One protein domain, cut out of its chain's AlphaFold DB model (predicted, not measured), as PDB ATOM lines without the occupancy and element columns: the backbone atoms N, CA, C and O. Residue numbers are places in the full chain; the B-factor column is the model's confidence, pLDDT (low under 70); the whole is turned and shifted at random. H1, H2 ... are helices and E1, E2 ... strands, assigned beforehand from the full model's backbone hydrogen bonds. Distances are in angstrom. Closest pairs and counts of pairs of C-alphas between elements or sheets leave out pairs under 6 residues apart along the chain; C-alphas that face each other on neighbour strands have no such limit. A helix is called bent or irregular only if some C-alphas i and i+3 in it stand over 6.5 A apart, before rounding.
ATOM      1  N   ILE A   5      26.539  29.581 315.918       93.56
ATOM      2  CA  ILE A   5      25.228  28.990 315.633       93.56
ATOM      3  C   ILE A   5      25.418  28.029 314.473       93.56
ATOM      4  O   ILE A   5      25.854  28.436 313.401       93.56
ATOM      5  N   ASN A   6      25.104  26.759 314.699       94.31
ATOM      6  CA  ASN A   6      25.352  25.695 313.740       94.31
ATOM      7  C   ASN A   6      24.056  24.942 313.480       94.31
ATOM      8  O   ASN A   6      23.356  24.559 314.419       94.31
ATOM      9  N   PHE A   7      23.768  24.715 312.203       94.94
ATOM     10  CA  PHE A   7      22.614  23.947 311.760       94.94
ATOM     11  C   PHE A   7      23.085  22.603 311.218       94.94
ATOM     12  O   PHE A   7      23.960  22.549 310.356       94.94
ATOM     13  N   VAL A   8      22.494  21.520 311.711       93.31
ATOM     14  CA  VAL A   8      22.737  20.161 311.222       93.31
ATOM     15  C   VAL A   8      21.447  19.643 310.621       93.31
ATOM     16  O   VAL A   8      20.425  19.576 311.294       93.31
ATOM     17  N   VAL A   9      21.486  19.277 309.346       93.44
ATOM     18  CA  VAL A   9      20.352  18.632 308.682       93.44
ATOM     19  C   VAL A   9      20.524  17.128 308.808       93.44
ATOM     20  O   VAL A   9      21.586  16.594 308.484       93.44
ATOM     21  N   GLU A  10      19.482  16.439 309.265       89.31
ATOM     22  CA  GLU A  10      19.521  14.992 309.444       89.31
ATOM     23  C   GLU A  10      19.958  14.285 308.149       89.31
ATOM     24  O   GLU A  10      19.296  14.395 307.113       89.31
ATOM     25  N   LYS A  11      21.048  13.504 308.210       84.38
ATOM     26  CA  LYS A  11      21.617  12.803 307.041       84.38
ATOM     27  C   LYS A  11      20.582  11.915 306.334       84.38
ATOM     28  O   LYS A  11      20.550  11.860 305.104       84.38
ATOM     29  N   LYS A  12      19.698  11.263 307.101       85.56
ATOM     30  CA  LYS A  12      18.636  10.384 306.581       85.56
ATOM     31  C   LYS A  12      17.625  11.124 305.702       85.56
ATOM     32  O   LYS A  12      17.148  10.547 304.730       85.56
ATOM     33  N   SER A  13      17.381  12.408 305.971       85.75
ATOM     34  CA  SER A  13      16.461  13.246 305.192       85.75
ATOM     35  C   SER A  13      16.981  13.613 303.793       85.75
ATOM     36  O   SER A  13      16.236  14.166 302.983       85.75
ATOM     37  N   LYS A  14      18.265  13.338 303.500       88.94
ATOM     38  CA  LYS A  14      18.932  13.659 302.224       88.94
ATOM     39  C   LYS A  14      18.726  15.123 301.813       88.94
ATOM     40  O   LYS A  14      18.305  15.394 300.691       88.94
ATOM     41  N   LEU A  15      19.032  16.051 302.724       90.44
ATOM     42  CA  LEU A  15      18.781  17.494 302.569       90.44
ATOM     43  C   LEU A  15      17.285  17.824 302.480       90.44
ATOM     44  O   LEU A  15      16.877  18.620 301.640       90.44
ATOM     45  N   LEU A  16      16.465  17.181 303.317       91.50
ATOM     46  CA  LEU A  16      15.006  17.339 303.313       91.50
ATOM     47  C   LEU A  16      14.386  17.087 301.928       91.50
ATOM     48  O   LEU A  16      13.426  17.752 301.547       91.50
ATOM     49  N   ARG A  17      14.937  16.146 301.151       92.06
ATOM     50  CA  ARG A  17      14.567  15.911 299.743       92.06
ATOM     51  C   ARG A  17      13.071  15.712 299.534       92.06
ATOM     52  O   ARG A  17      12.541  16.164 298.522       92.06
ATOM     53  N   ASP A  18      12.423  15.053 300.483       90.75
ATOM     54  CA  ASP A  18      11.006  14.709 300.399       90.75
ATOM     55  C   ASP A  18      10.101  15.936 300.641       90.75
ATOM     56  O   ASP A  18       8.941  15.939 300.243       90.75
ATOM     57  N   TYR A  19      10.648  17.016 301.213       89.94
ATOM     58  CA  TYR A  19       9.978  18.309 301.414       89.94
ATOM     59  C   TYR A  19      10.418  19.364 300.399       89.94
ATOM     60  O   TYR A  19       9.633  20.208 299.975       89.94
ATOM     61  N   MET A  20      11.680  19.313 299.982       93.00
ATOM     62  CA  MET A  20      12.274  20.181 298.971       93.00
ATOM     63  C   MET A  20      12.352  19.424 297.645       93.00
ATOM     64  O   MET A  20      13.433  19.167 297.096       93.00
ATOM     65  N   THR A  21      11.184  19.002 297.162       94.06
ATOM     66  CA  THR A  21      11.048  18.372 295.848       94.06
ATOM     67  C   THR A  21      11.437  19.367 294.760       94.06
ATOM     68  O   THR A  21      11.417  20.581 294.962       94.06
ATOM     69  N   ASP A  22      11.794  18.872 293.578       95.06
ATOM     70  CA  ASP A  22      12.140  19.766 292.468       95.06
ATOM     71  C   ASP A  22      10.945  20.638 292.046       95.06
ATOM     72  O   ASP A  22      11.130  21.747 291.550       95.06
ATOM     73  N   ASP A  23       9.721  20.163 292.272       94.69
ATOM     74  CA  ASP A  23       8.480  20.898 292.018       94.69
ATOM     75  C   ASP A  23       8.328  22.043 293.015       94.69
ATOM     76  O   ASP A  23       8.133  23.184 292.599       94.69
ATOM     77  N   ASN A  24       8.538  21.767 294.306       94.56
ATOM     78  CA  ASN A  24       8.506  22.785 295.354       94.56
ATOM     79  C   ASN A  24       9.593  23.840 295.137       94.56
ATOM     80  O   ASN A  24       9.332  25.028 295.290       94.56
ATOM     81  N   ILE A  25      10.798  23.430 294.725       96.25
ATOM     82  CA  ILE A  25      11.883  24.365 294.403       96.25
ATOM     83  C   ILE A  25      11.488  25.260 293.221       96.25
ATOM     84  O   ILE A  25      11.674  26.472 293.281       96.25
ATOM     85  N   ARG A  26      10.932  24.688 292.147       95.19
ATOM     86  CA  ARG A  26      10.489  25.463 290.976       95.19
ATOM     87  C   ARG A  26       9.366  26.438 291.326       95.19
ATOM     88  O   ARG A  26       9.437  27.588 290.902       95.19
ATOM     89  N   GLY A  27       8.375  25.989 292.095       95.19
ATOM     90  CA  GLY A  27       7.282  26.828 292.587       95.19
ATOM     91  C   GLY A  27       7.802  27.983 293.438       95.19
ATOM     92  O   GLY A  27       7.552  29.140 293.114       95.19
ATOM     93  N   ALA A  28       8.645  27.681 294.428       94.12
ATOM     94  CA  ALA A  28       9.248  28.690 295.292       94.12
ATOM     95  C   ALA A  28      10.071  29.721 294.503       94.12
ATOM     96  O   ALA A  28       9.982  30.913 294.775       94.12
ATOM     97  N   LEU A  29      10.852  29.306 293.500       96.56
ATOM     98  CA  LEU A  29      11.608  30.247 292.663       96.56
ATOM     99  C   LEU A  29      10.685  31.165 291.850       96.56
ATOM    100  O   LEU A  29      10.972  32.355 291.739       96.56
ATOM    101  N   ALA A  30       9.581  30.644 291.311       95.31
ATOM    102  CA  ALA A  30       8.599  31.458 290.599       95.31
ATOM    103  C   ALA A  30       7.925  32.483 291.529       95.31
ATOM    104  O   ALA A  30       7.827  33.658 291.174       95.31
ATOM    105  N   GLU A  31       7.533  32.067 292.736       94.00
ATOM    106  CA  GLU A  31       6.960  32.947 293.761       94.00
ATOM    107  C   GLU A  31       7.951  34.032 294.204       94.00
ATOM    108  O   GLU A  31       7.599  35.210 294.255       94.00
ATOM    109  N   MET A  32       9.220  33.679 294.438       95.12
ATOM    110  CA  MET A  32      10.262  34.653 294.794       95.12
ATOM    111  C   MET A  32      10.468  35.699 293.696       95.12
ATOM    112  O   MET A  32      10.676  36.873 293.995       95.12
ATOM    113  N   ARG A  33      10.376  35.311 292.420       96.00
ATOM    114  CA  ARG A  33      10.453  36.261 291.300       96.00
ATOM    115  C   ARG A  33       9.249  37.203 291.254       96.00
ATOM    116  O   ARG A  33       9.428  38.381 290.955       96.00
ATOM    117  N   ALA A  34       8.051  36.719 291.588       94.00
ATOM    118  CA  ALA A  34       6.869  37.571 291.717       94.00
ATOM    119  C   ALA A  34       7.050  38.607 292.841       94.00
ATOM    120  O   ALA A  34       6.859  39.800 292.610       94.00
ATOM    121  N   ILE A  35       7.554  38.179 294.002       91.12
ATOM    122  CA  ILE A  35       7.894  39.074 295.119       91.12
ATOM    123  C   ILE A  35       8.921  40.129 294.687       91.12
ATOM    124  O   ILE A  35       8.768  41.311 294.978       91.12
ATOM    125  N   VAL A  36       9.963  39.743 293.947       93.81
ATOM    126  CA  VAL A  36      10.976  40.690 293.446       93.81
ATOM    127  C   VAL A  36      10.374  41.717 292.477       93.81
ATOM    128  O   VAL A  36      10.774  42.886 292.495       93.81
ATOM    129  N   ALA A  37       9.399  41.323 291.655       93.06
ATOM    130  CA  ALA A  37       8.682  42.245 290.774       93.06
ATOM    131  C   ALA A  37       7.846  43.269 291.568       93.06
ATOM    132  O   ALA A  37       7.864  44.463 291.249       93.06
ATOM    133  N   GLU A  38       7.182  42.834 292.642       88.88
ATOM    134  CA  GLU A  38       6.479  43.726 293.573       88.88
ATOM    135  C   GLU A  38       7.453  44.691 294.262       88.88
ATOM    136  O   GLU A  38       7.250  45.907 294.222       88.88
ATOM    137  N   MET A  39       8.571  44.183 294.793       87.12
ATOM    138  CA  MET A  39       9.606  44.993 295.451       87.12
ATOM    139  C   MET A  39      10.219  46.035 294.507       87.12
ATOM    140  O   MET A  39      10.471  47.167 294.915       87.12
ATOM    141  N   THR A  40      10.399  45.694 293.228       90.44
ATOM    142  CA  THR A  40      10.872  46.634 292.198       90.44
ATOM    143  C   THR A  40       9.915  47.817 292.023       90.44
ATOM    144  O   THR A  40      10.360  48.937 291.773       90.44
ATOM    145  N   THR A  41       8.611  47.575 292.163       88.62
ATOM    146  CA  THR A  41       7.565  48.602 292.052       88.62
ATOM    147  C   THR A  41       7.454  49.422 293.335       88.62
ATOM    148  O   THR A  41       7.343  50.644 293.281       88.62
ATOM    149  N   MET A  42       7.522  48.762 294.493       84.38
ATOM    150  CA  MET A  42       7.431  49.406 295.806       84.38
ATOM    151  C   MET A  42       8.660  50.251 296.156       84.38
ATOM    152  O   MET A  42       8.542  51.223 296.897       84.38
ATOM    153  N   ILE A  43       9.838  49.884 295.642       84.44
ATOM    154  CA  ILE A  43      11.119  50.516 295.977       84.44
ATOM    155  C   ILE A  43      11.863  50.881 294.681       84.44
ATOM    156  O   ILE A  43      12.919  50.306 294.379       84.44
ATOM    157  N   PRO A  44      11.353  51.846 293.888       84.88
ATOM    158  CA  PRO A  44      11.925  52.174 292.580       84.88
ATOM    159  C   PRO A  44      13.405  52.571 292.646       84.88
ATOM    160  O   PRO A  44      14.173  52.262 291.734       84.88
ATOM    161  N   GLN A  45      13.832  53.190 293.751       86.75
ATOM    162  CA  GLN A  45      15.219  53.584 294.000       86.75
ATOM    163  C   GLN A  45      16.196  52.397 294.059       86.75
ATOM    164  O   GLN A  45      17.382  52.576 293.795       86.75
ATOM    165  N   GLN A  46      15.715  51.183 294.353       84.62
ATOM    166  CA  GLN A  46      16.501  49.942 294.306       84.62
ATOM    167  C   GLN A  46      16.158  49.069 293.088       84.62
ATOM    168  O   GLN A  46      16.620  47.934 292.982       84.62
ATOM    169  N   GLY A  47      15.385  49.579 292.124       86.81
ATOM    170  CA  GLY A  47      14.893  48.782 290.998       86.81
ATOM    171  C   GLY A  47      15.998  48.155 290.138       86.81
ATOM    172  O   GLY A  47      15.802  47.080 289.579       86.81
ATOM    173  N   ALA A  48      17.180  48.777 290.044       89.69
ATOM    174  CA  ALA A  48      18.329  48.167 289.367       89.69
ATOM    175  C   ALA A  48      18.816  46.899 290.088       89.69
ATOM    176  O   ALA A  48      18.974  45.864 289.445       89.69
ATOM    177  N   HIS A  49      18.964  46.964 291.416       89.12
ATOM    178  CA  HIS A  49      19.348  45.822 292.242       89.12
ATOM    179  C   HIS A  49      18.342  44.671 292.095       89.12
ATOM    180  O   HIS A  49      18.735  43.558 291.754       89.12
ATOM    181  N   TYR A  50      17.042  44.946 292.252       91.25
ATOM    182  CA  TYR A  50      16.009  43.908 292.152       91.25
ATOM    183  C   TYR A  50      15.889  43.295 290.749       91.25
ATOM    184  O   TYR A  50      15.631  42.099 290.626       91.25
ATOM    185  N   ARG A  51      16.163  44.051 289.677       92.94
ATOM    186  CA  ARG A  51      16.261  43.474 288.324       92.94
ATOM    187  C   ARG A  51      17.405  42.474 288.193       92.94
ATOM    188  O   ARG A  51      17.251  41.472 287.500       92.94
ATOM    189  N   ASP A  52      18.543  42.722 288.833       94.06
ATOM    190  CA  ASP A  52      19.655  41.771 288.812       94.06
ATOM    191  C   ASP A  52      19.366  40.538 289.679       94.06
ATOM    192  O   ASP A  52      19.693  39.422 289.273       94.06
ATOM    193  N   VAL A  53      18.656  40.715 290.799       94.44
ATOM    194  CA  VAL A  53      18.122  39.601 291.598       94.44
ATOM    195  C   VAL A  53      17.173  38.731 290.760       94.44
ATOM    196  O   VAL A  53      17.351  37.513 290.713       94.44
ATOM    197  N   ASP A  54      16.221  39.322 290.021       96.56
ATOM    198  CA  ASP A  54      15.317  38.560 289.139       96.56
ATOM    199  C   ASP A  54      16.087  37.780 288.063       96.56
ATOM    200  O   ASP A  54      15.782  36.613 287.815       96.56
ATOM    201  N   LYS A  55      17.132  38.364 287.458       96.62
ATOM    202  CA  LYS A  55      17.975  37.647 286.484       96.62
ATOM    203  C   LYS A  55      18.634  36.409 287.101       96.62
ATOM    204  O   LYS A  55      18.631  35.347 286.470       96.62
ATOM    205  N   ARG A  56      19.183  36.522 288.315       96.75
ATOM    206  CA  ARG A  56      19.818  35.395 289.024       96.75
ATOM    207  C   ARG A  56      18.801  34.322 289.408       96.75
ATOM    208  O   ARG A  56      19.028  33.144 289.126       96.75
ATOM    209  N   LEU A  57      17.635  34.715 289.922       97.25
ATOM    210  CA  LEU A  57      16.532  33.790 290.208       97.25
ATOM    211  C   LEU A  57      16.017  33.095 288.942       97.25
ATOM    212  O   LEU A  57      15.787  31.888 288.952       97.25
ATOM    213  N   LYS A  58      15.897  33.814 287.822       96.69
ATOM    214  CA  LYS A  58      15.494  33.248 286.527       96.69
ATOM    215  C   LYS A  58      16.511  32.239 286.000       96.69
ATOM    216  O   LYS A  58      16.123  31.210 285.442       96.69
ATOM    217  N   SER A  59      17.805  32.509 286.176       96.62
ATOM    218  CA  SER A  59      18.881  31.559 285.863       96.62
ATOM    219  C   SER A  59      18.730  30.270 286.677       96.62
ATOM    220  O   SER A  59      18.777  29.174 286.112       96.62
ATOM    221  N   PHE A  60      18.451  30.402 287.976       97.38
ATOM    222  CA  PHE A  60      18.219  29.268 288.868       97.38
ATOM    223  C   PHE A  60      16.964  28.470 288.477       97.38
ATOM    224  O   PHE A  60      17.019  27.255 288.283       97.38
ATOM    225  N   GLU A  61      15.845  29.150 288.239       96.06
ATOM    226  CA  GLU A  61      14.595  28.531 287.789       96.06
ATOM    227  C   GLU A  61      14.781  27.773 286.463       96.06
ATOM    228  O   GLU A  61      14.284  26.657 286.287       96.06
ATOM    229  N   THR A  62      15.547  28.354 285.535       95.44
ATOM    230  CA  THR A  62      15.864  27.742 284.237       95.44
ATOM    231  C   THR A  62      16.672  26.460 284.404       95.44
ATOM    232  O   THR A  62      16.389  25.478 283.718       95.44
ATOM    233  N   GLU A  63      17.652  26.423 285.310       95.69
ATOM    234  CA  GLU A  63      18.384  25.191 285.623       95.69
ATOM    235  C   GLU A  63      17.460  24.114 286.186       95.69
ATOM    236  O   GLU A  63      17.507  22.971 285.728       95.69
ATOM    237  N   MET A  64      16.572  24.475 287.111       96.56
ATOM    238  CA  MET A  64      15.652  23.521 287.734       96.56
ATOM    239  C   MET A  64      14.630  22.928 286.755       96.56
ATOM    240  O   MET A  64      14.075  21.860 287.013       96.56
ATOM    241  N   LYS A  65      14.416  23.562 285.595       94.69
ATOM    242  CA  LYS A  65      13.603  23.028 284.490       94.69
ATOM    243  C   LYS A  65      14.346  22.018 283.606       94.69
ATOM    244  O   LYS A  65      13.703  21.314 282.829       94.69
ATOM    245  N   ARG A  66      15.676  21.913 283.702       94.31
ATOM    246  CA  ARG A  66      16.478  20.990 282.879       94.31
ATOM    247  C   ARG A  66      16.368  19.545 283.372       94.31
ATOM    248  O   ARG A  66      16.069  19.270 284.535       94.31
ATOM    249  N   ARG A  67      16.676  18.604 282.471       89.88
ATOM    250  CA  ARG A  67      16.731  17.162 282.771       89.88
ATOM    251  C   ARG A  67      17.894  16.802 283.705       89.88
ATOM    252  O   ARG A  67      17.741  15.935 284.553       89.88
ATOM    253  N   ASN A  68      19.035  17.474 283.562       91.88
ATOM    254  CA  ASN A  68      20.290  17.246 284.291       91.88
ATOM    255  C   ASN A  68      20.550  18.302 285.385       91.88
ATOM    256  O   ASN A  68      21.677  18.752 285.576       91.88
ATOM    257  N   ARG A  69      19.493  18.726 286.078       94.69
ATOM    258  CA  ARG A  69      19.558  19.692 287.185       94.69
ATOM    259  C   ARG A  69      20.321  19.143 288.395       94.69
ATOM    260  O   ARG A  69      20.234  17.953 288.697       94.69
ATOM    261  N   ASN A  70      21.006  20.019 289.133       95.25
ATOM    262  CA  ASN A  70      21.660  19.650 290.388       95.25
ATOM    263  C   ASN A  70      20.753  19.943 291.594       95.25
ATOM    264  O   ASN A  70      20.923  20.932 292.308       95.25
ATOM    265  N   SER A  71      19.784  19.060 291.840       95.56
ATOM    266  CA  SER A  71      18.826  19.236 292.936       95.56
ATOM    267  C   SER A  71      19.467  19.220 294.328       95.56
ATOM    268  O   SER A  71      18.915  19.800 295.258       95.56
ATOM    269  N   ALA A  72      20.604  18.540 294.510       95.56
ATOM    270  CA  ALA A  72      21.304  18.528 295.795       95.56
ATOM    271  C   ALA A  72      21.868  19.917 296.118       95.56
ATOM    272  O   ALA A  72      21.560  20.463 297.176       95.56
ATOM    273  N   LEU A  73      22.582  20.519 295.163       95.62
ATOM    274  CA  LEU A  73      23.100  21.879 295.302       95.62
ATOM    275  C   LEU A  73      21.967  22.898 295.459       95.62
ATOM    276  O   LEU A  73      22.050  23.782 296.307       95.62
ATOM    277  N   ALA A  74      20.871  22.741 294.712       96.69
ATOM    278  CA  ALA A  74      19.706  23.612 294.850       96.69
ATOM    279  C   ALA A  74      19.142  23.605 296.283       96.69
ATOM    280  O   ALA A  74      18.863  24.664 296.845       96.69
ATOM    281  N   ARG A  75      19.027  22.423 296.905       96.50
ATOM    282  CA  ARG A  75      18.601  22.299 298.310       96.50
ATOM    283  C   ARG A  75      19.595  22.951 299.262       96.50
ATOM    284  O   ARG A  75      19.165  23.656 300.164       96.50
ATOM    285  N   GLN A  76      20.897  22.756 299.055       95.56
ATOM    286  CA  GLN A  76      21.930  23.388 299.885       95.56
ATOM    287  C   GLN A  76      21.857  24.918 299.821       95.56
ATOM    288  O   GLN A  76      21.884  25.557 300.869       95.56
ATOM    289  N   ILE A  77      21.683  25.494 298.626       96.50
ATOM    290  CA  ILE A  77      21.508  26.942 298.426       96.50
ATOM    291  C   ILE A  77      20.303  27.461 299.213       96.50
ATOM    292  O   ILE A  77      20.426  28.409 299.986       96.50
ATOM    293  N   LEU A  78      19.144  26.817 299.052       96.31
ATOM    294  CA  LEU A  78      17.904  27.233 299.708       96.31
ATOM    295  C   LEU A  78      17.974  27.078 301.235       96.31
ATOM    296  O   LEU A  78      17.548  27.972 301.961       96.31
ATOM    297  N   LEU A  79      18.550  25.977 301.730       95.62
ATOM    298  CA  LEU A  79      18.747  25.743 303.165       95.62
ATOM    299  C   LEU A  79      19.719  26.756 303.773       95.62
ATOM    300  O   LEU A  79      19.414  27.343 304.808       95.62
ATOM    301  N   CYS A  80      20.856  27.001 303.118       95.31
ATOM    302  CA  CYS A  80      21.835  27.993 303.559       95.31
ATOM    303  C   CYS A  80      21.201  29.388 303.649       95.31
ATOM    304  O   CYS A  80      21.294  30.046 304.688       95.31
ATOM    305  N   ALA A  81      20.474  29.800 302.607       95.56
ATOM    306  CA  ALA A  81      19.751  31.065 302.581       95.56
ATOM    307  C   ALA A  81      18.711  31.171 303.711       95.56
ATOM    308  O   ALA A  81      18.633  32.202 304.387       95.56
ATOM    309  N   ALA A  82      17.940  30.108 303.960       95.12
ATOM    310  CA  ALA A  82      16.950  30.066 305.034       95.12
ATOM    311  C   ALA A  82      17.599  30.174 306.425       95.12
ATOM    312  O   ALA A  82      17.160  30.971 307.256       95.12
ATOM    313  N   PHE A  83      18.677  29.427 306.678       95.56
ATOM    314  CA  PHE A  83      19.395  29.480 307.953       95.56
ATOM    315  C   PHE A  83      20.023  30.851 308.205       95.56
ATOM    316  O   PHE A  83      19.876  31.404 309.297       95.56
ATOM    317  N   ALA A  84      20.660  31.438 307.191       94.25
ATOM    318  CA  ALA A  84      21.235  32.772 307.296       94.25
ATOM    319  C   ALA A  84      20.167  33.837 307.583       94.25
ATOM    320  O   ALA A  84      20.361  34.681 308.461       94.25
ATOM    321  N   SER A  85      19.011  33.759 306.914       93.88
ATOM    322  CA  SER A  85      17.861  34.631 307.177       93.88
ATOM    323  C   SER A  85      17.393  34.554 308.634       93.88
ATOM    324  O   SER A  85      17.227  35.585 309.292       93.88
ATOM    325  N   ILE A  86      17.257  33.340 309.181       92.94
ATOM    326  CA  ILE A  86      16.859  33.119 310.578       92.94
ATOM    327  C   ILE A  86      17.873  33.745 311.543       92.94
ATOM    328  O   ILE A  86      17.484  34.456 312.475       92.94
ATOM    329  N   VAL A  87      19.173  33.530 311.318       93.56
ATOM    330  CA  VAL A  87      20.234  34.125 312.148       93.56
ATOM    331  C   VAL A  87      20.171  35.650 312.094       93.56
ATOM    332  O   VAL A  87      20.188  36.307 313.137       93.56
ATOM    333  N   CYS A  88      20.030  36.225 310.900       92.00
ATOM    334  CA  CYS A  88      19.956  37.671 310.732       92.00
ATOM    335  C   CYS A  88      18.699  38.268 311.364       92.00
ATOM    336  O   CYS A  88      18.765  39.345 311.953       92.00
ATOM    337  N   ARG A  89      17.567  37.557 311.324       90.31
ATOM    338  CA  ARG A  89      16.343  37.937 312.040       90.31
ATOM    339  C   ARG A  89      16.576  38.016 313.543       90.31
ATOM    340  O   ARG A  89      16.248  39.035 314.149       90.31
ATOM    341  N   HIS A  90      17.168  36.986 314.142       90.19
ATOM    342  CA  HIS A  90      17.477  37.004 315.572       90.19
ATOM    343  C   HIS A  90      18.468  38.116 315.930       90.19
ATOM    344  O   HIS A  90      18.274  38.813 316.927       90.19
ATOM    345  N   LEU A  91      19.483  38.341 315.093       90.44
ATOM    346  CA  LEU A  91      20.427  39.441 315.268       90.44
ATOM    347  C   LEU A  91      19.726  40.807 315.202       90.44
ATOM    348  O   LEU A  91      19.955  41.660 316.063       90.44
ATOM    349  N   ALA A  92      18.841  41.003 314.221       88.88
ATOM    350  CA  ALA A  92      18.081  42.233 314.043       88.88
ATOM    351  C   ALA A  92      17.178  42.530 315.245       88.88
ATOM    352  O   ALA A  92      17.149  43.658 315.731       88.88
ATOM    353  N   GLN A  93      16.506  41.510 315.778       87.44
ATOM    354  CA  GLN A  93      15.661  41.640 316.965       87.44
ATOM    355  C   GLN A  93      16.475  41.942 318.229       87.44
ATOM    356  O   GLN A  93      16.108  42.824 319.003       87.44
ATOM    357  N   ALA A  94      17.588  41.233 318.434       89.31
ATOM    358  CA  ALA A  94      18.368  41.328 319.664       89.31
ATOM    359  C   ALA A  94      19.243  42.587 319.739       89.31
ATOM    360  O   ALA A  94      19.508  43.082 320.835       89.31
ATOM    361  N   LYS A  95      19.752  43.069 318.598       90.19
ATOM    362  CA  LYS A  95      20.762  44.140 318.552       90.19
ATOM    363  C   LYS A  95      20.367  45.355 317.726       90.19
ATOM    364  O   LYS A  95      21.025  46.378 317.877       90.19
ATOM    365  N   LYS A  96      19.329  45.263 316.884       88.62
ATOM    366  CA  LYS A  96      18.889  46.338 315.977       88.62
ATOM    367  C   LYS A  96      20.070  47.000 315.240       88.62
ATOM    368  O   LYS A  96      20.239  48.217 315.320       88.62
ATOM    369  N   PRO A  97      20.950  46.210 314.594       90.81
ATOM    370  CA  PRO A  97      22.074  46.780 313.875       90.81
ATOM    371  C   PRO A  97      21.557  47.620 312.701       90.81
ATOM    372  O   PRO A  97      20.468  47.370 312.192       90.81
ATOM    373  N   LYS A  98      22.361  48.580 312.239       90.06
ATOM    374  CA  LYS A  98      22.108  49.280 310.966       90.06
ATOM    375  C   LYS A  98      22.621  48.487 309.764       90.06
ATOM    376  O   LYS A  98      22.057  48.562 308.680       90.06
ATOM    377  N   LEU A  99      23.698  47.729 309.973       90.19
ATOM    378  CA  LEU A  99      24.401  46.968 308.947       90.19
ATOM    379  C   LEU A  99      24.669  45.546 309.437       90.19
ATOM    380  O   LEU A  99      25.088  45.348 310.579       90.19
ATOM    381  N   VAL A 100      24.491  44.574 308.551       90.50
ATOM    382  CA  VAL A 100      24.930  43.188 308.741       90.50
ATOM    383  C   VAL A 100      25.894  42.853 307.616       90.50
ATOM    384  O   VAL A 100      25.566  43.038 306.450       90.50
ATOM    385  N   ARG A 101      27.094  42.370 307.952       89.50
ATOM    386  CA  ARG A 101      28.045  41.877 306.955       89.50
ATOM    387  C   ARG A 101      28.109  40.357 307.007       89.50
ATOM    388  O   ARG A 101      28.515  39.810 308.028       89.50
ATOM    389  N   TRP A 102      27.754  39.698 305.911       89.56
ATOM    390  CA  TRP A 102      27.990  38.271 305.726       89.56
ATOM    391  C   TRP A 102      29.291  38.090 304.954       89.56
ATOM    392  O   TRP A 102      29.431  38.560 303.830       89.56
ATOM    393  N   ILE A 103      30.256  37.432 305.586       87.94
ATOM    394  CA  ILE A 103      31.519  37.033 304.973       87.94
ATOM    395  C   ILE A 103      31.460  35.524 304.739       87.94
ATOM    396  O   ILE A 103      31.234  34.784 305.695       87.94
ATOM    397  N   SER A 104      31.621  35.088 303.493       85.75
ATOM    398  CA  SER A 104      31.597  33.668 303.130       85.75
ATOM    399  C   SER A 104      32.894  33.250 302.460       85.75
ATOM    400  O   SER A 104      33.525  34.064 301.787       85.75
ATOM    401  N   ASP A 105      33.271  31.985 302.620       83.12
ATOM    402  CA  ASP A 105      34.273  31.357 301.770       83.12
ATOM    403  C   ASP A 105      33.717  31.114 300.354       83.12
ATOM    404  O   ASP A 105      32.526  31.314 300.073       83.12
ATOM    405  N   ARG A 106      34.607  30.681 299.456       79.06
ATOM    406  CA  ARG A 106      34.242  30.279 298.104       79.06
ATOM    407  C   ARG A 106      33.805  28.820 298.075       79.06
ATOM    408  O   ARG A 106      34.641  27.925 298.030       79.06
ATOM    409  N   ASP A 107      32.501  28.619 297.945       84.00
ATOM    410  CA  ASP A 107      31.883  27.311 297.730       84.00
ATOM    411  C   ASP A 107      30.890  27.354 296.555       84.00
ATOM    412  O   ASP A 107      30.383  28.411 296.165       84.00
ATOM    413  N   ALA A 108      30.573  26.186 295.995       86.25
ATOM    414  CA  ALA A 108      29.573  25.980 294.961       86.25
ATOM    415  C   ALA A 108      28.209  26.585 295.325       86.25
ATOM    416  O   ALA A 108      27.507  27.045 294.427       86.25
ATOM    417  N   ILE A 109      27.837  26.629 296.611       89.25
ATOM    418  CA  ILE A 109      26.607  27.288 297.082       89.25
ATOM    419  C   ILE A 109      26.577  28.772 296.679       89.25
ATOM    420  O   ILE A 109      25.538  29.278 296.251       89.25
ATOM    421  N   PHE A 110      27.716  29.458 296.775       86.06
ATOM    422  CA  PHE A 110      27.837  30.891 296.505       86.06
ATOM    423  C   PHE A 110      28.331  31.187 295.086       86.06
ATOM    424  O   PHE A 110      27.967  32.206 294.515       86.06
ATOM    425  N   ASP A 111      29.100  30.303 294.452       86.94
ATOM    426  CA  ASP A 111      29.503  30.484 293.048       86.94
ATOM    427  C   ASP A 111      28.315  30.341 292.082       86.94
ATOM    428  O   ASP A 111      28.259  30.970 291.019       86.94
ATOM    429  N   LYS A 112      27.336  29.509 292.438       88.81
ATOM    430  CA  LYS A 112      26.221  29.170 291.558       88.81
ATOM    431  C   LYS A 112      25.243  30.338 291.377       88.81
ATOM    432  O   LYS A 112      24.911  31.056 292.317       88.81
ATOM    433  N   HIS A 113      24.759  30.496 290.141       88.44
ATOM    434  CA  HIS A 113      23.815  31.547 289.723       88.44
ATOM    435  C   HIS A 113      24.228  32.958 290.169       88.44
ATOM    436  O   HIS A 113      23.374  33.776 290.489       88.44
ATOM    437  N   ASP A 114      25.537  33.225 290.178       86.62
ATOM    438  CA  ASP A 114      26.119  34.498 290.607       86.62
ATOM    439  C   ASP A 114      25.714  34.903 292.036       86.62
ATOM    440  O   ASP A 114      25.270  36.018 292.293       86.62
ATOM    441  N   LYS A 115      25.902  33.980 292.988       88.31
ATOM    442  CA  LYS A 115      25.723  34.220 294.431       88.31
ATOM    443  C   LYS A 115      24.273  34.447 294.859       88.31
ATOM    444  O   LYS A 115      24.005  35.127 295.848       88.31
ATOM    445  N   VAL A 116      23.340  33.778 294.176       93.19
ATOM    446  CA  VAL A 116      21.889  33.838 294.451       93.19
ATOM    447  C   VAL A 116      21.513  33.466 295.894       93.19
ATOM    448  O   VAL A 116      20.470  33.886 296.389       93.19
ATOM    449  N   ALA A 117      22.355  32.700 296.601       93.69
ATOM    450  CA  ALA A 117      22.150  32.364 298.011       93.69
ATOM    451  C   ALA A 117      22.019  33.617 298.900       93.69
ATOM    452  O   ALA A 117      21.187  33.646 299.809       93.69
ATOM    453  N   PHE A 118      22.788  34.673 298.607       91.94
ATOM    454  CA  PHE A 118      22.696  35.942 299.325       91.94
ATOM    455  C   PHE A 118      21.359  36.638 299.070       91.94
ATOM    456  O   PHE A 118      20.698  37.044 300.026       91.94
ATOM    457  N   ASP A 119      20.915  36.701 297.813       92.50
ATOM    458  CA  ASP A 119      19.622  37.300 297.467       92.50
ATOM    459  C   ASP A 119      18.469  36.566 298.152       92.50
ATOM    460  O   ASP A 119      17.606  37.187 298.765       92.50
ATOM    461  N   LEU A 120      18.478  35.231 298.099       95.12
ATOM    462  CA  LEU A 120      17.460  34.398 298.735       95.12
ATOM    463  C   LEU A 120      17.418  34.626 300.247       95.12
ATOM    464  O   LEU A 120      16.338  34.750 300.817       95.12
ATOM    465  N   SER A 121      18.579  34.740 300.899       93.38
ATOM    466  CA  SER A 121      18.629  35.006 302.339       93.38
ATOM    467  C   SER A 121      17.975  36.341 302.702       93.38
ATOM    468  O   SER A 121      17.235  36.429 303.682       93.38
ATOM    469  N   PHE A 122      18.188  37.360 301.869       89.94
ATOM    470  CA  PHE A 122      17.630  38.690 302.050       89.94
ATOM    471  C   PHE A 122      16.124  38.708 301.788       89.94
ATOM    472  O   PHE A 122      15.364  39.242 302.594       89.94
ATOM    473  N   LEU A 123      15.673  38.038 300.725       91.44
ATOM    474  CA  LEU A 123      14.250  37.878 300.426       91.44
ATOM    475  C   LEU A 123      13.523  37.138 301.554       91.44
ATOM    476  O   LEU A 123      12.500  37.620 302.037       91.44
ATOM    477  N   TYR A 124      14.068  36.025 302.053       93.19
ATOM    478  CA  TYR A 124      13.490  35.315 303.198       93.19
ATOM    479  C   TYR A 124      13.440  36.186 304.453       93.19
ATOM    480  O   TYR A 124      12.456  36.154 305.193       93.19
ATOM    481  N   PHE A 125      14.493  36.961 304.709       91.25
ATOM    482  CA  PHE A 125      14.546  37.874 305.847       91.25
ATOM    483  C   PHE A 125      13.450  38.944 305.754       91.25
ATOM    484  O   PHE A 125      12.717  39.163 306.720       91.25
ATOM    485  N   HIS A 126      13.294  39.561 304.581       86.12
ATOM    486  CA  HIS A 126      12.253  40.549 304.317       86.12
ATOM    487  C   HIS A 126      10.852  39.989 304.471       86.12
ATOM    488  O   HIS A 126      10.055  40.569 305.204       86.12
ATOM    489  N   LEU A 127      10.564  38.850 303.838       86.62
ATOM    490  CA  LEU A 127       9.256  38.205 303.924       86.62
ATOM    491  C   LEU A 127       8.883  37.931 305.377       86.62
ATOM    492  O   LEU A 127       7.796  38.297 305.818       86.62
ATOM    493  N   HIS A 128       9.816  37.387 306.163       84.81
ATOM    494  CA  HIS A 128       9.586  37.183 307.587       84.81
ATOM    495  C   HIS A 128       9.282  38.484 308.334       84.81
ATOM    496  O   HIS A 128       8.427  38.481 309.217       84.81
ATOM    497  N   ARG A 129       9.959  39.591 308.027       84.31
ATOM    498  CA  ARG A 129       9.696  40.884 308.677       84.31
ATOM    499  C   ARG A 129       8.352  41.475 308.272       84.31
ATOM    500  O   ARG A 129       7.599  41.877 309.157       84.31
ATOM    501  N   MET A 130       8.021  41.438 306.984       81.75
ATOM    502  CA  MET A 130       6.734  41.901 306.455       81.75
ATOM    503  C   MET A 130       5.567  41.129 307.072       81.75
ATOM    504  O   MET A 130       4.622  41.740 307.562       81.75
ATOM    505  N   MET A 131       5.674  39.799 307.164       82.75
ATOM    506  CA  MET A 131       4.675  38.951 307.832       82.75
ATOM    507  C   MET A 131       4.483  39.289 309.320       82.75
ATOM    508  O   MET A 131       3.449  38.962 309.891       82.75
ATOM    509  N   ASN A 132       5.468  39.930 309.957       82.56
ATOM    510  CA  ASN A 132       5.411  40.370 311.352       82.56
ATOM    511  C   ASN A 132       5.170  41.889 311.494       82.56
ATOM    512  O   ASN A 132       5.375  42.432 312.580       82.56
ATOM    513  N   GLY A 133       4.779  42.587 310.419       79.94
ATOM    514  CA  GLY A 133       4.484  44.027 310.437       79.94
ATOM    515  C   GLY A 133       5.699  44.927 310.691       79.94
ATOM    516  O   GLY A 133       5.546  46.048 311.169       79.94
ATOM    517  N   GLN A 134       6.912  44.438 310.429       78.38
ATOM    518  CA  GLN A 134       8.157  45.181 310.632       78.38
ATOM    519  C   GLN A 134       8.630  45.812 309.319       78.38
ATOM    520  O   GLN A 134       8.450  45.220 308.256       78.38
ATOM    521  N   ASP A 135       9.310  46.965 309.399       71.19
ATOM    522  CA  ASP A 135       9.995  47.560 308.240       71.19
ATOM    523  C   ASP A 135      10.933  46.519 307.626       71.19
ATOM    524  O   ASP A 135      11.756  45.943 308.338       71.19
ATOM    525  N   ALA A 136      10.785  46.233 306.339       65.75
ATOM    526  CA  ALA A 136      11.569  45.212 305.674       65.75
ATOM    527  C   ALA A 136      13.042  45.630 305.518       65.75
ATOM    528  O   ALA A 136      13.905  44.760 305.586       65.75
ATOM    529  N   LEU A 137      13.350  46.921 305.347       71.00
ATOM    530  CA  LEU A 137      14.584  47.373 304.683       71.00
ATOM    531  C   LEU A 137      15.796  47.603 305.591       71.00
ATOM    532  O   LEU A 137      16.914  47.743 305.091       71.00
ATOM    533  N   GLU A 138      15.613  47.581 306.909       76.38
ATOM    534  CA  GLU A 138      16.717  47.595 307.871       76.38
ATOM    535  C   GLU A 138      16.915  46.213 308.509       76.38
ATOM    536  O   GLU A 138      15.929  45.539 308.801       76.38
ATOM    537  N   PRO A 139      18.150  45.770 308.817       84.25
ATOM    538  CA  PRO A 139      19.434  46.378 308.467       84.25
ATOM    539  C   PRO A 139      19.776  46.202 306.985       84.25
ATOM    540  O   PRO A 139      19.312  45.261 306.344       84.25
ATOM    541  N   SER A 140      20.683  47.036 306.471       83.38
ATOM    542  CA  SER A 140      21.289  46.782 305.159       83.38
ATOM    543  C   SER A 140      22.307  45.645 305.240       83.38
ATOM    544  O   SER A 140      23.055  45.527 306.218       83.38
ATOM    545  N   PHE A 141      22.362  44.819 304.197       85.75
ATOM    546  CA  PHE A 141      23.283  43.690 304.110       85.75
ATOM    547  C   PHE A 141      24.485  44.041 303.240       85.75
ATOM    548  O   PHE A 141      24.352  44.617 302.163       85.75
ATOM    549  N   LEU A 142      25.669  43.676 303.719       85.69
ATOM    550  CA  LEU A 142      26.927  43.769 302.994       85.69
ATOM    551  C   LEU A 142      27.499  42.366 302.838       85.69
ATOM    552  O   LEU A 142      27.513  41.592 303.795       85.69
ATOM    553  N   PHE A 143      28.033  42.055 301.666       82.19
ATOM    554  CA  PHE A 143      28.652  40.760 301.405       82.19
ATOM    555  C   PHE A 143      30.163  40.942 301.284       82.19
ATOM    556  O   PHE A 143      30.637  41.728 300.467       82.19
ATOM    557  N   GLY A 144      30.917  40.271 302.153       76.81
ATOM    558  CA  GLY A 144      32.362  40.125 302.022       76.81
ATOM    559  C   GLY A 144      32.655  38.850 301.244       76.81
ATOM    560  O   GLY A 144      32.178  37.786 301.637       76.81
ATOM    561  N   LEU A 145      33.424  38.963 300.161       75.56
ATOM    562  CA  LEU A 145      33.666  37.874 299.211       75.56
ATOM    563  C   LEU A 145      35.170  37.547 299.107       75.56
ATOM    564  O   LEU A 145      35.740  37.637 298.014       75.56
ATOM    565  N   PRO A 146      35.827  37.173 300.225       68.56
ATOM    566  CA  PRO A 146      37.239  36.810 300.211       68.56
ATOM    567  C   PRO A 146      37.490  35.667 299.220       68.56
ATOM    568  O   PRO A 146      36.724  34.709 299.137       68.56
ATOM    569  N   GLY A 147      38.563  35.781 298.439       71.06
ATOM    570  CA  GLY A 147      38.890  34.834 297.366       71.06
ATOM    571  C   GLY A 147      38.214  35.113 296.014       71.06
ATOM    572  O   GLY A 147      38.691  34.592 295.007       71.06
ATOM    573  N   TRP A 148      37.183  35.969 295.949       72.38
ATOM    574  CA  TRP A 148      36.642  36.498 294.684       72.38
ATOM    575  C   TRP A 148      37.177  37.886 294.342       72.38
ATOM    576  O   TRP A 148      37.446  38.169 293.179       72.38
ATOM    577  N   ASP A 149      37.324  38.747 295.348       71.81
ATOM    578  CA  ASP A 149      37.805  40.128 295.199       71.81
ATOM    579  C   ASP A 149      39.323  40.271 295.426       71.81
ATOM    580  O   ASP A 149      39.875  41.363 295.304       71.81
ATOM    581  N   GLY A 150      40.008  39.168 295.753       67.19
ATOM    582  CA  GLY A 150      41.434  39.144 296.096       67.19
ATOM    583  C   GLY A 150      41.756  39.676 297.500       67.19
ATOM    584  O   GLY A 150      42.923  39.679 297.898       67.19
ATOM    585  N   ILE A 151      40.751  40.089 298.279       70.19
ATOM    586  CA  ILE A 151      40.911  40.663 299.616       70.19
ATOM    587  C   ILE A 151      40.795  39.551 300.664       70.19
ATOM    588  O   ILE A 151      39.719  39.183 301.132       70.19
ATOM    589  N   ASN A 152      41.944  39.047 301.110       71.44
ATOM    590  CA  ASN A 152      42.022  37.924 302.052       71.44
ATOM    591  C   ASN A 152      42.052  38.340 303.533       71.44
ATOM    592  O   ASN A 152      42.379  37.530 304.397       71.44
ATOM    593  N   GLN A 153      41.684  39.583 303.859       75.38
ATOM    594  CA  GLN A 153      41.720  40.102 305.237       75.38
ATOM    595  C   GLN A 153      40.823  39.322 306.217       75.38
ATOM    596  O   GLN A 153      40.999  39.413 307.429       75.38
ATOM    597  N   PHE A 154      39.866  38.546 305.695       77.50
ATOM    598  CA  PHE A 154      38.956  37.717 306.482       77.50
ATOM    599  C   PHE A 154      39.237  36.211 306.368       77.50
ATOM    600  O   PHE A 154      38.414  35.417 306.814       77.50
ATOM    601  N   ALA A 155      40.383  35.811 305.801       76.69
ATOM    602  CA  ALA A 155      40.713  34.407 305.541       76.69
ATOM    603  C   ALA A 155      40.645  33.517 306.799       76.69
ATOM    604  O   ALA A 155      40.161  32.391 306.742       76.69
ATOM    605  N   GLU A 156      41.063  34.020 307.960       78.25
ATOM    606  CA  GLU A 156      40.959  33.254 309.212       78.25
ATOM    607  C   GLU A 156      39.511  33.147 309.718       78.25
ATOM    608  O   GLU A 156      39.109  32.116 310.255       78.25
ATOM    609  N   PHE A 157      38.685  34.173 309.487       78.75
ATOM    610  CA  PHE A 157      37.275  34.156 309.886       78.75
ATOM    611  C   PHE A 157      36.425  33.205 309.043       78.75
ATOM    612  O   PHE A 157      35.424  32.711 309.551       78.75
ATOM    613  N   ILE A 158      36.820  32.932 307.794       80.81
ATOM    614  CA  ILE A 158      36.131  31.961 306.927       80.81
ATOM    615  C   ILE A 158      36.562  30.514 307.202       80.81
ATOM    616  O   ILE A 158      35.733  29.617 307.131       80.81
ATOM    617  N   ARG A 159      37.816  30.281 307.620       83.31
ATOM    618  CA  ARG A 159      38.310  28.934 307.964       83.31
ATOM    619  C   ARG A 159      37.636  28.355 309.202       83.31
ATOM    620  O   ARG A 159      37.454  27.146 309.298       83.31
ATOM    621  N   LEU A 160      37.286  29.201 310.173       85.94
ATOM    622  CA  LEU A 160      36.641  28.760 311.410       85.94
ATOM    623  C   LEU A 160      35.323  28.003 311.137       85.94
ATOM    624  O   LEU A 160      35.230  26.856 311.576       85.94
ATOM    625  N   PRO A 161      34.337  28.562 310.401       86.25
ATOM    626  CA  PRO A 161      33.145  27.838 309.960       86.25
ATOM    627  C   PRO A 161      33.420  26.472 309.324       86.25
ATOM    628  O   PRO A 161      32.734  25.518 309.684       86.25
ATOM    629  N   ASP A 162      34.438  26.338 308.468       84.94
ATOM    630  CA  ASP A 162      34.780  25.057 307.827       84.94
ATOM    631  C   ASP A 162      35.202  23.997 308.842       84.94
ATOM    632  O   ASP A 162      34.775  22.843 308.773       84.94
ATOM    633  N   TYR A 163      36.011  24.383 309.834       87.94
ATOM    634  CA  TYR A 163      36.389  23.480 310.919       87.94
ATOM    635  C   TYR A 163      35.175  23.040 311.745       87.94
ATOM    636  O   TYR A 163      35.097  21.874 312.144       87.94
ATOM    637  N   LEU A 164      34.214  23.938 311.981       91.00
ATOM    638  CA  LEU A 164      32.985  23.612 312.712       91.00
ATOM    639  C   LEU A 164      32.074  22.688 311.901       91.00
ATOM    640  O   LEU A 164      31.613  21.670 312.419       91.00
ATOM    641  N   ALA A 165      31.868  23.003 310.623       89.88
ATOM    642  CA  ALA A 165      31.085  22.191 309.703       89.88
ATOM    643  C   ALA A 165      31.703  20.796 309.533       89.88
ATOM    644  O   ALA A 165      30.991  19.799 309.625       89.88
ATOM    645  N   GLY A 166      33.029  20.709 309.382       90.88
ATOM    646  CA  GLY A 166      33.763  19.445 309.319       90.88
ATOM    647  C   GLY A 166      33.613  18.610 310.593       90.88
ATOM    648  O   GLY A 166      33.330  17.417 310.512       90.88
ATOM    649  N   THR A 167      33.705  19.243 311.766       92.62
ATOM    650  CA  THR A 167      33.490  18.583 313.067       92.62
ATOM    651  C   THR A 167      32.080  17.989 313.173       92.62
ATOM    652  O   THR A 167      31.912  16.838 313.571       92.62
ATOM    653  N   LEU A 168      31.054  18.752 312.782       92.06
ATOM    654  CA  LEU A 168      29.653  18.314 312.839       92.06
ATOM    655  C   LEU A 168      29.272  17.324 311.729       92.06
ATOM    656  O   LEU A 168      28.330  16.547 311.885       92.06
ATOM    657  N   ALA A 169      29.980  17.333 310.603       89.94
ATOM    658  CA  ALA A 169      29.813  16.324 309.566       89.94
ATOM    659  C   ALA A 169      30.393  14.969 310.001       89.94
ATOM    660  O   ALA A 169      29.841  13.925 309.628       89.94
ATOM    661  N   ASP A 170      31.470  14.993 310.789       91.12
ATOM    662  CA  ASP A 170      32.180  13.804 311.254       91.12
ATOM    663  C   ASP A 170      31.532  13.130 312.469       91.12
ATOM    664  O   ASP A 170      31.545  11.901 312.563       91.12
ATOM    665  N   VAL A 171      30.919  13.910 313.369       88.38
ATOM    666  CA  VAL A 171      30.302  13.360 314.582       88.38
ATOM    667  C   VAL A 171      29.212  12.334 314.247       88.38
ATOM    668  O   VAL A 171      28.319  12.554 313.414       88.38
ATOM    669  N   LYS A 172      29.270  11.185 314.920       85.00
ATOM    670  CA  LYS A 172      28.247  10.139 314.846       85.00
ATOM    671  C   LYS A 172      27.322  10.241 316.051       85.00
ATOM    672  O   LYS A 172      27.700   9.886 317.163       85.00
ATOM    673  N   PHE A 173      26.100  10.713 315.829       79.31
ATOM    674  CA  PHE A 173      25.059  10.713 316.856       79.31
ATOM    675  C   PHE A 173      24.376   9.334 316.962       79.31
ATOM    676  O   PHE A 173      24.152   8.710 315.921       79.31
ATOM    677  N   PRO A 174      23.985   8.879 318.172       76.19
ATOM    678  CA  PRO A 174      24.150   9.537 319.476       76.19
ATOM    679  C   PRO A 174      25.488   9.230 320.172       76.19
ATOM    680  O   PRO A 174      25.744   9.795 321.229       76.19
ATOM    681  N   ASP A 175      26.324   8.367 319.592       80.38
ATOM    682  CA  ASP A 175      27.533   7.824 320.233       80.38
ATOM    683  C   ASP A 175      28.633   8.867 320.490       80.38
ATOM    684  O   ASP A 175      29.575   8.600 321.228       80.38
ATOM    685  N   MET A 176      28.530  10.051 319.876       81.88
ATOM    686  CA  MET A 176      29.490  11.158 319.987       81.88
ATOM    687  C   MET A 176      30.923  10.752 319.630       81.88
ATOM    688  O   MET A 176      31.890  11.235 320.214       81.88
ATOM    689  N   THR A 177      31.059   9.864 318.645       87.12
ATOM    690  CA  THR A 177      32.359   9.420 318.139       87.12
ATOM    691  C   THR A 177      32.773  10.201 316.898       87.12
ATOM    692  O   THR A 177      31.929  10.664 316.122       87.12
ATOM    693  N   PHE A 178      34.087  10.313 316.711       90.75
ATOM    694  CA  PHE A 178      34.735  11.014 315.603       90.75
ATOM    695  C   PHE A 178      35.642  10.044 314.853       90.75
ATOM    696  O   PHE A 178      36.244   9.152 315.453       90.75
ATOM    697  N   THR A 179      35.753  10.204 313.539       90.12
ATOM    698  CA  THR A 179      36.714   9.445 312.732       90.12
ATOM    699  C   THR A 179      38.109  10.068 312.768       90.12
ATOM    700  O   THR A 179      39.097   9.363 312.568       90.12
ATOM    701  N   HIS A 180      38.211  11.365 313.084       90.25
ATOM    702  CA  HIS A 180      39.483  12.075 313.205       90.25
ATOM    703  C   HIS A 180      39.650  12.736 314.580       90.25
ATOM    704  O   HIS A 180      38.821  13.538 315.006       90.25
ATOM    705  N   SER A 181      40.796  12.493 315.225       88.88
ATOM    706  CA  SER A 181      41.118  12.999 316.571       88.88
ATOM    707  C   SER A 181      41.106  14.526 316.696       88.88
ATOM    708  O   SER A 181      40.880  15.055 317.777       88.88
ATOM    709  N   LYS A 182      41.307  15.261 315.593       88.94
ATOM    710  CA  LYS A 182      41.274  16.732 315.586       88.94
ATOM    711  C   LYS A 182      39.889  17.328 315.878       88.94
ATOM    712  O   LYS A 182      39.812  18.496 316.243       88.94
ATOM    713  N   PHE A 183      38.810  16.566 315.682       91.94
ATOM    714  CA  PHE A 183      37.440  17.074 315.802       91.94
ATOM    715  C   PHE A 183      36.884  16.984 317.223       91.94
ATOM    716  O   PHE A 183      36.110  17.849 317.628       91.94
ATOM    717  N   GLU A 184      37.325  16.004 318.007       90.19
ATOM    718  CA  GLU A 184      36.879  15.843 319.392       90.19
ATOM    719  C   GLU A 184      37.191  17.078 320.267       90.19
ATOM    720  O   GLU A 184      36.262  17.592 320.897       90.19
ATOM    721  N   PRO A 185      38.413  17.657 320.258       90.88
ATOM    722  CA  PRO A 185      38.698  18.870 321.025       90.88
ATOM    723  C   PRO A 185      37.848  20.068 320.594       90.88
ATOM    724  O   PRO A 185      37.433  20.861 321.438       90.88
ATOM    725  N   VAL A 186      37.565  20.213 319.294       90.69
ATOM    726  CA  VAL A 186      36.684  21.281 318.788       90.69
ATOM    727  C   VAL A 186      35.280  21.088 319.345       90.69
ATOM    728  O   VAL A 186      34.674  22.036 319.848       90.69
ATOM    729  N   PHE A 187      34.780  19.853 319.306       90.69
ATOM    730  CA  PHE A 187      33.444  19.546 319.777       90.69
ATOM    731  C   PHE A 187      33.282  19.785 321.277       90.69
ATOM    732  O   PHE A 187      32.342  20.462 321.696       90.69
ATOM    733  N   GLN A 188      34.220  19.292 322.087       89.56
ATOM    734  CA  GLN A 188      34.188  19.483 323.533       89.56
ATOM    735  C   GLN A 188      34.311  20.966 323.911       89.56
ATOM    736  O   GLN A 188      33.496  21.485 324.671       89.56
ATOM    737  N   ASN A 189      35.284  21.682 323.348       89.94
ATOM    738  CA  ASN A 189      35.533  23.066 323.751       89.94
ATOM    739  C   ASN A 189      34.430  24.028 323.300       89.94
ATOM    740  O   ASN A 189      34.086  24.943 324.045       89.94
ATOM    741  N   LEU A 190      33.856  23.829 322.109       89.06
ATOM    742  CA  LEU A 190      32.831  24.729 321.588       89.06
ATOM    743  C   LEU A 190      31.407  24.282 321.923       89.06
ATOM    744  O   LEU A 190      30.624  25.093 322.404       89.06
ATOM    745  N   PHE A 191      31.040  23.032 321.634       89.50
ATOM    746  CA  PHE A 191      29.642  22.596 321.712       89.50
ATOM    747  C   PHE A 191      29.241  22.065 323.087       89.50
ATOM    748  O   PHE A 191      28.063  22.147 323.428       89.50
ATOM    749  N   VAL A 192      30.191  21.541 323.868       88.88
ATOM    750  CA  VAL A 192      29.932  21.075 325.240       88.88
ATOM    751  C   VAL A 192      30.190  22.193 326.251       88.88
ATOM    752  O   VAL A 192      29.313  22.520 327.045       88.88
ATOM    753  N   ASN A 193      31.378  22.801 326.202       88.12
ATOM    754  CA  ASN A 193      31.835  23.764 327.210       88.12
ATOM    755  C   ASN A 193      31.665  25.234 326.788       88.12
ATOM    756  O   ASN A 193      31.859  26.140 327.600       88.12
ATOM    757  N   GLY A 194      31.319  25.499 325.525       87.69
ATOM    758  CA  GLY A 194      31.235  26.855 324.995       87.69
ATOM    759  C   GLY A 194      29.979  27.594 325.478       87.69
ATOM    760  O   GLY A 194      28.862  27.132 325.243       87.69
ATOM    761  N   PRO A 195      30.111  28.793 326.075       86.75
ATOM    762  CA  PRO A 195      28.975  29.497 326.677       86.75
ATOM    763  C   PRO A 195      28.007  30.098 325.643       86.75
ATOM    764  O   PRO A 195      26.838  30.323 325.941       86.75
ATOM    765  N   ASN A 196      28.487  30.357 324.421       89.25
ATOM    766  CA  ASN A 196      27.754  31.062 323.363       89.25
ATOM    767  C   ASN A 196      27.574  30.199 322.103       89.25
ATOM    768  O   ASN A 196      27.560  30.725 320.984       89.25
ATOM    769  N   ALA A 197      27.474  28.879 322.275       91.38
ATOM    770  CA  ALA A 197      27.255  27.936 321.188       91.38
ATOM    771  C   ALA A 197      25.803  27.428 321.154       91.38
ATOM    772  O   ALA A 197      25.198  27.072 322.172       91.38
ATOM    773  N   ALA A 198      25.240  27.377 319.952       92.00
ATOM    774  CA  ALA A 198      23.963  26.751 319.667       92.00
ATOM    775  C   ALA A 198      24.136  25.740 318.533       92.00
ATOM    776  O   ALA A 198      24.584  26.088 317.441       92.00
ATOM    777  N   LEU A 199      23.749  24.496 318.806       93.19
ATOM    778  CA  LEU A 199      23.636  23.438 317.816       93.19
ATOM    779  C   LEU A 199      22.151  23.156 317.585       93.19
ATOM    780  O   LEU A 199      21.435  22.778 318.514       93.19
ATOM    781  N   VAL A 200      21.679  23.390 316.366       94.50
ATOM    782  CA  VAL A 200      20.279  23.226 315.972       94.50
ATOM    783  C   VAL A 200      20.196  22.106 314.951       94.50
ATOM    784  O   VAL A 200      20.780  22.192 313.875       94.50
ATOM    785  N   GLU A 201      19.467  21.052 315.281       93.19
ATOM    786  CA  GLU A 201      19.226  19.942 314.371       93.19
ATOM    787  C   GLU A 201      17.881  20.115 313.671       93.19
ATOM    788  O   GLU A 201      16.865  20.366 314.323       93.19
ATOM    789  N   ILE A 202      17.885  19.968 312.347       94.69
ATOM    790  CA  ILE A 202      16.715  20.017 311.477       94.69
ATOM    791  C   ILE A 202      16.338  18.589 311.092       94.69
ATOM    792  O   ILE A 202      17.137  17.858 310.500       94.69
ATOM    793  N   LEU A 203      15.107  18.214 311.428       91.75
ATOM    794  CA  LEU A 203      14.599  16.850 311.357       91.75
ATOM    795  C   LEU A 203      13.398  16.772 310.418       91.75
ATOM    796  O   LEU A 203      12.491  17.610 310.470       91.75
ATOM    797  N   ALA A 204      13.361  15.712 309.617       90.00
ATOM    798  CA  ALA A 204      12.138  15.261 308.974       90.00
ATOM    799  C   ALA A 204      11.269  14.545 310.020       90.00
ATOM    800  O   ALA A 204      11.755  13.662 310.722       90.00
ATOM    801  N   ARG A 205       9.990  14.908 310.150       84.19
ATOM    802  CA  ARG A 205       9.075  14.197 311.054       84.19
ATOM    803  C   ARG A 205       8.486  12.966 310.374       84.19
ATOM    804  O   ARG A 205       8.018  13.044 309.238       84.19
ATOM    805  N   GLU A 206       8.426  11.860 311.110       74.44
ATOM    806  CA  GLU A 206       7.541  10.748 310.763       74.44
ATOM    807  C   GLU A 206       6.085  11.241 310.774       74.44
ATOM    808  O   GLU A 206       5.671  11.962 311.684       74.44
ATOM    809  N   GLY A 207       5.324  10.917 309.726       73.75
ATOM    810  CA  GLY A 207       3.974  11.459 309.510       73.75
ATOM    811  C   GLY A 207       3.927  12.822 308.806       73.75
ATOM    812  O   GLY A 207       2.838  13.328 308.548       73.75
ATOM    813  N   GLY A 208       5.082  13.390 308.443       82.50
ATOM    814  CA  GLY A 208       5.189  14.587 307.614       82.50
ATOM    815  C   GLY A 208       5.571  15.857 308.379       82.50
ATOM    816  O   GLY A 208       5.203  16.082 309.531       82.50
ATOM    817  N   GLY A 209       6.316  16.714 307.688       86.75
ATOM    818  CA  GLY A 209       6.733  18.038 308.132       86.75
ATOM    819  C   GLY A 209       8.209  18.114 308.514       86.75
ATOM    820  O   GLY A 209       8.913  17.113 308.643       86.75
ATOM    821  N   ILE A 210       8.673  19.343 308.712       91.38
ATOM    822  CA  ILE A 210      10.030  19.649 309.168       91.38
ATOM    823  C   ILE A 210       9.925  20.207 310.585       91.38
ATOM    824  O   ILE A 210       9.044  21.015 310.877       91.38
ATOM    825  N   THR A 211      10.818  19.781 311.471       92.44
ATOM    826  CA  THR A 211      10.958  20.360 312.808       92.44
ATOM    827  C   THR A 211      12.416  20.680 313.102       92.44
ATOM    828  O   THR A 211      13.320  20.230 312.397       92.44
ATOM    829  N   ALA A 212      12.646  21.467 314.145       93.31
ATOM    830  CA  ALA A 212      13.973  21.787 314.635       93.31
ATOM    831  C   ALA A 212      14.052  21.522 316.140       93.31
ATOM    832  O   ALA A 212      13.093  21.772 316.873       93.31
ATOM    833  N   ARG A 213      15.208  21.059 316.614       92.81
ATOM    834  CA  ARG A 213      15.507  20.960 318.048       92.81
ATOM    835  C   ARG A 213      16.886  21.516 318.351       92.81
ATOM    836  O   ARG A 213      17.808  21.384 317.551       92.81
ATOM    837  N   ARG A 214      17.047  22.105 319.534       92.19
ATOM    838  CA  ARG A 214      18.372  22.450 320.049       92.19
ATOM    839  C   ARG A 214      19.008  21.200 320.646       92.19
ATOM    840  O   ARG A 214      18.433  20.592 321.545       92.19
ATOM    841  N   LEU A 215      20.196  20.852 320.172       90.00
ATOM    842  CA  LEU A 215      21.041  19.846 320.799       90.00
ATOM    843  C   LEU A 215      21.869  20.510 321.901       90.00
ATOM    844  O   LEU A 215      22.426  21.593 321.710       90.00
ATOM    845  N   ILE A 216      21.934  19.856 323.059       87.31
ATOM    846  CA  ILE A 216      22.758  20.280 324.194       87.31
ATOM    847  C   ILE A 216      23.681  19.111 324.546       87.31
ATOM    848  O   ILE A 216      23.320  18.284 325.387       87.31
TER     849      ILE A 216
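Overview. This is residues 5 to 216 of the 223 residues of an uncharacterized protein of Rhizobium smilacinae (UniProt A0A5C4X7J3). The long helix H3 runs through the middle of the domain, with the helical hairpin H1 and H2 to one side and the small sheet E1 E4 E5, with H6 and H7, to another. H5 crosses H3 between it and the hairpin, and the two-stranded sheet E2 E3 sits by H3 residues 84 to 92. The printed part has 212 residues, in the order E1 H1 H2 H3 E2 H4 H5 E3 H6 H7 E4 E5, and is mostly helix; sheet E1 E4 E5 is mixed, sheet E2 E3 parallel. It is compact, with a radius of gyration of the C-alphas of 18.2 A and spans of 53 by 39 by 37 A.

Arrangement. E1, residues 5 to 9, is parallel to E4, residues 197 to 204, with N 6 and O 198 2.9 A apart. E4 forms an antiparallel hairpin with E5, residues 210 to 215; N 201 and O 213 are 2.8 A apart. H3, residues 71 to 95, only grazes this sheet, as does H6, residues 155 to 170. H6 touches H7, residues 183 to 192, about perpendicular at 84 degrees, closest C-alphas Thr 167 and Phe 183, 5.0 A. H3 touches H5, residues 116 to 131, at a steep tilt of 48 degrees, closest C-alphas Ala 81 and Ser 121, 4.1 A. H1, residues 22 to 42, and H2, residues 44 to 64, form a hairpin at a shallow tilt of 13 degrees, closest C-alphas Thr 40 and Gly 47, 4.7 A. H4, residues 108 to 114, touches H3 at Ile 77 and Ile 109, their closest C-alphas, 5.3 A. E2, residues 99 to 103, then H4 and H5, then E3, residues 140 to 144, make a strand-helix-strand unit, parallel neighbours joined through helices by a right-handed crossover; N 100 and O 140 are 2.9 A apart. Every O i to N i+4 pair is within hydrogen-bond range in H1, H3, H5 and H7, against 15 of 17 in H2, 10 of 12 in H6 and 1 of 3 in H4, which has 0 of 4 O i to N i+3 pairs.

Along the chain. E1 begins at C-alpha 5 (25.228, 28.990, 315.633). H3 is 35.8 A long, H1 30.2 A and H2 29.3 A. H2 and H4 are irregular, with C-alphas 45 and 48 7.8 A apart and C-alphas 110 and 113 7.9 A apart. E5 ends at C-alpha 215 (21.041, 19.846, 320.799).

Size, cuts and confidence. The two C-alphas farthest apart, of Thr 41 and Ser 181, are 54.7 A apart. The printed part has no cut. The links E1 to H1 and H6 to H7 are long. Residues 136, 146 and 150 have a pLDDT under 70.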